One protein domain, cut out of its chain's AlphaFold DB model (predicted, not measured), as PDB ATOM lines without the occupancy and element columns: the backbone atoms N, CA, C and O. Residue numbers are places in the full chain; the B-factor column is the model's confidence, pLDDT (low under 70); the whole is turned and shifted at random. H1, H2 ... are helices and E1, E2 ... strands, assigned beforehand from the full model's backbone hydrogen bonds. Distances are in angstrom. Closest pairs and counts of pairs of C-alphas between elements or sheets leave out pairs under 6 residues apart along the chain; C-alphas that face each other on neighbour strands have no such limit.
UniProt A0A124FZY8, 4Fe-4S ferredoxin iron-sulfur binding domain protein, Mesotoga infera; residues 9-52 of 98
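AT A GLANCE: This is residues 9 to 52 of the 98 residues of the protein "4Fe-4S ferredoxin iron-sulfur binding domain protein" of Mesotoga infera (UniProt A0A124FZY8). A two-stranded hairpin, E1 and E2, and one helix, H1, are set roughly end to end along one long axis, with the first part of H1 near the beginning of E1. The tight turn of the hairpin makes one end of the domain and the far end of H1 the other; the link of residues 27 to 35 folds back along H1, and residues 9 to 15 run past the hairpin to reach H1. The printed part has 44 residues, with one named helix and two named strands in the order H1, E1, E2; the sheet is E1 - E2, antiparallel, and the class is mixed, helices and strands. The whole is only just compact, close to loose, with a radius of gyration of the C-alphas of 10.8 A, and its outline is elongated, spanning 34 by 19 by 16 A.

IN THESE COORDINATES: Begin with the sheet and find C-alpha 36 at (-45.135, -37.466, 9.641); from there E1, residues 36 to 41, runs 16.3 A from first to last C-alpha. Look next at E2, residues 46 to 51, which runs 16.5 A and ends with C-alpha 51 at (-48.152, -34.816, 12.093). Then go back along the printed part to C-alpha 16 at (-43.507, -39.131, -0.155), where H1, residues 16 to 26, begins; it runs 15.3 A to C-alpha 26.

HOW THE PARTS SIT: Start at the hairpin of E1 and E2, whose N-to-C directions stand at 156 degrees, antiparallel. The C-alphas of Val 38 and Pro 49 face each other at 4.2 A, and those of Phe 41 and Thr 46 at 5.1 A. Look for N 39 and O 48, within hydrogen-bond range at 2.9 A, and for N 50 and O 37 at 2.7 A. Moving outward to H1, you will find 5 pairs of C-alphas within 8 A between it and E1, the closest being those of Glu 18 and Ile 36, 5.4 A apart. H1 and E2 are apart, but only just, with their closest C-alphas at 8.3 A. In H1 every O i to N i+4 pair is within hydrogen-bond range.

THE WHOLE: The two C-alphas farthest apart are those of Gly 27, just after H1, and Glu 43, between E1 and E2, at 34.2 A. The C-alphas of Leu 9 and Cys 52, the first and last printed, are 19.6 A apart. The printed part has no cut. The link from E1 to E2, of 4 residues, is tight; the link from H1 to E1, of 9 residues, is short, and no link between named elements is long. In the B-factor column of this predicted model the mean pLDDT of the printed part is 95.6, and no printed residue is under 70.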
ATOM      1  N   LEU A   9     -58.918 -36.493   1.264       91.31
ATOM      2  CA  LEU A   9     -59.569 -36.994   0.048       91.31
ATOM      3  C   LEU A   9     -58.656 -36.925  -1.184       91.31
ATOM      4  O   LEU A   9     -58.911 -37.589  -2.186       91.31
ATOM      5  N   LYS A  10     -57.589 -36.119  -1.124       94.00
ATOM      6  CA  LYS A  10     -56.568 -36.015  -2.177       94.00
ATOM      7  C   LYS A  10     -55.313 -36.828  -1.876       94.00
ATOM      8  O   LYS A  10     -54.410 -36.875  -2.713       94.00
ATOM      9  N   CYS A  11     -55.210 -37.429  -0.693       95.62
ATOM     10  CA  CYS A  11     -54.056 -38.242  -0.349       95.62
ATOM     11  C   CYS A  11     -54.120 -39.575  -1.102       95.62
ATOM     12  O   CYS A  11     -55.131 -40.265  -1.072       95.62
ATOM     13  N   THR A  12     -53.026 -39.952  -1.762       95.62
ATOM     14  CA  THR A  12     -52.931 -41.206  -2.533       95.62
ATOM     15  C   THR A  12     -52.201 -42.321  -1.786       95.62
ATOM     16  O   THR A  12     -51.965 -43.384  -2.352       95.62
ATOM     17  N   GLY A  13     -51.758 -42.070  -0.550       94.94
ATOM     18  CA  GLY A  13     -50.971 -43.037   0.216       94.94
ATOM     19  C   GLY A  13     -49.535 -43.238  -0.286       94.94
ATOM     20  O   GLY A  13     -48.890 -44.203   0.101       94.94
ATOM     21  N   CYS A  14     -48.994 -42.341  -1.123       96.06
ATOM     22  CA  CYS A  14     -47.658 -42.502  -1.720       96.06
ATOM     23  C   CYS A  14     -46.478 -42.408  -0.735       96.06
ATOM     24  O   CYS A  14     -45.353 -42.735  -1.106       96.06
ATOM     25  N   ARG A  15     -46.714 -41.933   0.499       96.81
ATOM     26  CA  ARG A  15     -45.712 -41.791   1.577       96.81
ATOM     27  C   ARG A  15     -44.530 -40.858   1.274       96.81
ATOM     28  O   ARG A  15     -43.593 -40.771   2.062       96.81
ATOM     29  N   SER A  16     -44.581 -40.074   0.197       97.31
ATOM     30  CA  SER A  16     -43.507 -39.131  -0.155       97.31
ATOM     31  C   SER A  16     -43.217 -38.095   0.935       97.31
ATOM     32  O   SER A  16     -42.072 -37.684   1.097       97.31
ATOM     33  N   CYS A  17     -44.228 -37.682   1.705       97.50
ATOM     34  CA  CYS A  17     -44.044 -36.776   2.841       97.50
ATOM     35  C   CYS A  17     -43.225 -37.411   3.977       97.50
ATOM     36  O   CYS A  17     -42.396 -36.722   4.570       97.50
ATOM     37  N   GLU A  18     -43.396 -38.710   4.241       98.25
ATOM     38  CA  GLU A  18     -42.624 -39.437   5.256       98.25
ATOM     39  C   GLU A  18     -41.148 -39.534   4.847       98.25
ATOM     40  O   GLU A  18     -40.237 -39.246   5.630       98.25
ATOM     41  N   TYR A  19     -40.901 -39.870   3.578       98.06
ATOM     42  CA  TYR A  19     -39.555 -39.932   3.010       98.06
ATOM     43  C   TYR A  19     -38.861 -38.569   2.994       98.06
ATOM     44  O   TYR A  19     -37.695 -38.470   3.369       98.06
ATOM     45  N   ALA A  20     -39.570 -37.509   2.604       98.19
ATOM     46  CA  ALA A  20     -39.020 -36.158   2.618       98.19
ATOM     47  C   ALA A  20     -38.676 -35.701   4.045       98.19
ATOM     48  O   ALA A  20     -37.622 -35.109   4.266       98.19
ATOM     49  N   CYS A  21     -39.543 -36.000   5.019       98.06
ATOM     50  CA  CYS A  21     -39.330 -35.624   6.412       98.06
ATOM     51  C   CYS A  21     -38.144 -36.368   7.037       98.06
ATOM     52  O   CYS A  21     -37.262 -35.733   7.617       98.06
ATOM     53  N   SER A  22     -38.099 -37.696   6.898       98.44
ATOM     54  CA  SER A  22     -36.984 -38.506   7.403       98.44
ATOM     55  C   SER A  22     -35.657 -38.055   6.792       98.44
ATOM     56  O   SER A  22     -34.748 -37.685   7.533       98.44
ATOM     57  N   PHE A  23     -35.584 -37.924   5.464       98.19
ATOM     58  CA  PHE A  23     -34.371 -37.463   4.793       98.19
ATOM     59  C   PHE A  23     -33.921 -36.074   5.269       98.19
ATOM     60  O   PHE A  23     -32.744 -35.884   5.565       98.19
ATOM     61  N   GLN A  24     -34.848 -35.123   5.422       98.06
ATOM     62  CA  GLN A  24     -34.529 -33.773   5.894       98.06
ATOM     63  C   GLN A  24     -33.909 -33.758   7.301       98.06
ATOM     64  O   GLN A  24     -33.095 -32.884   7.603       98.06
ATOM     65  N   HIS A  25     -34.302 -34.684   8.178       95.94
ATOM     66  CA  HIS A  25     -33.885 -34.669   9.580       95.94
ATOM     67  C   HIS A  25     -32.798 -35.684   9.938       95.94
ATOM     68  O   HIS A  25     -32.108 -35.482  10.939       95.94
ATOM     69  N   THR A  26     -32.659 -36.770   9.181       96.50
ATOM     70  CA  THR A  26     -31.703 -37.851   9.470       96.50
ATOM     71  C   THR A  26     -30.756 -38.142   8.309       96.50
ATOM     72  O   THR A  26     -29.754 -38.824   8.510       96.50
ATOM     73  N   GLY A  27     -31.036 -37.634   7.104       97.44
ATOM     74  CA  GLY A  27     -30.291 -37.955   5.884       97.44
ATOM     75  C   GLY A  27     -30.608 -39.338   5.304       97.44
ATOM     76  O   GLY A  27     -29.975 -39.750   4.333       97.44
ATOM     77  N   VAL A  28     -31.576 -40.059   5.877       97.06
ATOM     78  CA  VAL A  28     -31.936 -41.426   5.486       97.06
ATOM     79  C   VAL A  28     -33.397 -41.476   5.052       97.06
ATOM     80  O   VAL A  28     -34.268 -40.900   5.697       97.06
ATOM     81  N   PHE A  29     -33.673 -42.201   3.968       97.25
ATOM     82  CA  PHE A  29     -35.037 -42.499   3.532       97.25
ATOM     83  C   PHE A  29     -35.605 -43.662   4.347       97.25
ATOM     84  O   PHE A  29     -35.498 -44.822   3.952       97.25
ATOM     85  N   ASN A  30     -36.197 -43.343   5.494       96.62
ATOM     86  CA  ASN A  30     -36.812 -44.327   6.377       96.62
ATOM     87  C   ASN A  30     -38.079 -43.741   7.021       96.62
ATOM     88  O   ASN A  30     -37.962 -42.865   7.879       96.62
ATOM     89  N   PRO A  31     -39.286 -44.218   6.667       94.31
ATOM     90  CA  PRO A  31     -40.532 -43.720   7.246       94.31
ATOM     91  C   PRO A  31     -40.590 -43.819   8.776       94.31
ATOM     92  O   PRO A  31     -41.220 -42.975   9.401       94.31
ATOM     93  N   LEU A  32     -39.885 -44.776   9.393       95.25
ATOM     94  CA  LEU A  32     -39.827 -44.905  10.857       95.25
ATOM     95  C   LEU A  32     -39.072 -43.754  11.543       95.25
ATOM     96  O   LEU A  32     -39.275 -43.517  12.730       95.25
ATOM     97  N   ASP A  33     -38.229 -43.028  10.805       96.38
ATOM     98  CA  ASP A  33     -37.507 -41.844  11.289       96.38
ATOM     99  C   ASP A  33     -38.243 -40.526  10.960       96.38
ATOM    100  O   ASP A  33     -37.747 -39.422  11.229       96.38
ATOM    101  N   SER A  34     -39.423 -40.619  10.339       97.81
ATOM    102  CA  SER A  34     -40.260 -39.481   9.970       97.81
ATOM    103  C   SER A  34     -40.982 -38.884  11.183       97.81
ATOM    104  O   SER A  34     -41.312 -39.569  12.146       97.81
ATOM    105  N   ARG A  35     -41.278 -37.581  11.117       95.88
ATOM    106  CA  ARG A  35     -42.193 -36.878  12.049       95.88
ATOM    107  C   ARG A  35     -43.614 -36.740  11.485       95.88
ATOM    108  O   ARG A  35     -44.436 -36.014  12.038       95.88
ATOM    109  N   ILE A  36     -43.857 -37.374  10.345       97.06
ATOM    110  CA  ILE A  36     -45.135 -37.466   9.641       97.06
ATOM    111  C   ILE A  36     -45.426 -38.951   9.453       97.06
ATOM    112  O   ILE A  36     -44.531 -39.680   9.024       97.06
ATOM    113  N   GLU A  37     -46.658 -39.365   9.710       96.19
ATOM    114  CA  GLU A  37     -47.131 -40.733   9.504       96.19
ATOM    115  C   GLU A  37     -48.368 -40.726   8.605       96.19
ATOM    116  O   GLU A  37     -49.300 -39.960   8.830       96.19
ATOM    117  N   VAL A  38     -48.400 -41.570   7.579       96.75
ATOM    118  CA  VAL A  38     -49.581 -41.776   6.737       96.75
ATOM    119  C   VAL A  38     -50.312 -43.032   7.195       96.75
ATOM    120  O   VAL A  38     -49.924 -44.161   6.871       96.75
ATOM    121  N   SER A  39     -51.418 -42.819   7.904       94.50
ATOM    122  CA  SER A  39     -52.334 -43.880   8.316       94.50
ATOM    123  C   SER A  39     -53.156 -44.352   7.122       94.50
ATOM    124  O   SER A  39     -53.630 -43.545   6.321       94.50
ATOM    125  N   THR A  40     -53.312 -45.668   6.991       94.69
ATOM    126  CA  THR A  40     -54.073 -46.302   5.906       94.69
ATOM    127  C   THR A  40     -55.306 -46.983   6.481       94.69
ATOM    128  O   THR A  40     -55.175 -47.881   7.309       94.69
ATOM    129  N   PHE A  41     -56.482 -46.573   6.019       93.06
ATOM    130  CA  PHE A  41     -57.772 -47.163   6.367       93.06
ATOM    131  C   PHE A  41     -58.270 -47.945   5.155       93.06
ATOM    132  O   PHE A  41     -58.654 -47.358   4.139       93.06
ATOM    133  N   LEU A  42     -58.160 -49.274   5.221       89.44
ATOM    134  CA  LEU A  42     -58.365 -50.152   4.064       89.44
ATOM    135  C   LEU A  42     -59.841 -50.307   3.700       89.44
ATOM    136  O   LEU A  42     -60.137 -50.538   2.530       89.44
ATOM    137  N   GLU A  43     -60.740 -50.158   4.670       92.44
ATOM    138  CA  GLU A  43     -62.187 -50.259   4.471       92.44
ATOM    139  C   GLU A  43     -62.681 -49.229   3.448       92.44
ATOM    140  O   GLU A  43     -63.428 -49.576   2.534       92.44
ATOM    141  N   ASP A  44     -62.180 -47.997   3.557       90.00
ATOM    142  CA  ASP A  44     -62.603 -46.859   2.736       90.00
ATOM    143  C   ASP A  44     -61.519 -46.398   1.747       90.00
ATOM    144  O   ASP A  44     -61.637 -45.327   1.151       90.00
ATOM    145  N   LEU A  45     -60.423 -47.163   1.607       89.94
ATOM    146  CA  LEU A  45     -59.221 -46.788   0.841       89.94
ATOM    147  C   LEU A  45     -58.759 -45.345   1.120       89.94
ATOM    148  O   LEU A  45     -58.348 -44.611   0.218       89.94
ATOM    149  N   THR A  46     -58.851 -44.934   2.384       93.94
ATOM    150  CA  THR A  46     -58.571 -43.565   2.819       93.94
ATOM    151  C   THR A  46     -57.190 -43.483   3.455       93.94
ATOM    152  O   THR A  46     -56.799 -44.332   4.259       93.94
ATOM    153  N   PHE A  47     -56.449 -42.429   3.116       96.31
ATOM    154  CA  PHE A  47     -55.099 -42.188   3.611       96.31
ATOM    155  C   PHE A  47     -55.055 -40.858   4.356       96.31
ATOM    156  O   PHE A  47     -55.439 -39.821   3.813       96.31
ATOM    157  N   VAL A  48     -54.573 -40.875   5.596       95.25
ATOM    158  CA  VAL A  48     -54.559 -39.687   6.456       95.25
ATOM    159  C   VAL A  48     -53.134 -39.414   6.922       95.25
ATOM    160  O   VAL A  48     -52.617 -40.146   7.767       95.25
ATOM    161  N   PRO A  49     -52.476 -38.369   6.388       95.81
ATOM    162  CA  PRO A  49     -51.221 -37.884   6.938       95.81
ATOM    163  C   PRO A  49     -51.463 -37.232   8.305       95.81
ATOM    164  O   PRO A  49     -52.233 -36.280   8.419       95.81
ATOM    165  N   THR A  50     -50.764 -37.720   9.319       94.25
ATOM    166  CA  THR A  50     -50.769 -37.232  10.696       94.25
ATOM    167  C   THR A  50     -49.390 -36.681  11.033       94.25
ATOM    168  O   THR A  50     -48.363 -37.246  10.660       94.25
ATOM    169  N   LEU A  51     -49.359 -35.536  11.701       95.12
ATOM    170  CA  LEU A  51     -48.152 -34.816  12.093       95.12
ATOM    171  C   LEU A  51     -48.485 -33.846  13.229       95.12
ATOM    172  O   LEU A  51     -49.656 -33.615  13.533       95.12
ATOM    173  N   CYS A  52     -47.465 -33.233  13.831       95.69
ATOM    174  CA  CYS A  52     -47.680 -32.203  14.845       95.69
ATOM    175  C   CYS A  52     -48.567 -31.072  14.297       95.69
ATOM    176  O   CYS A  52     -48.203 -30.398  13.333       95.69
TER     177      CYS A  52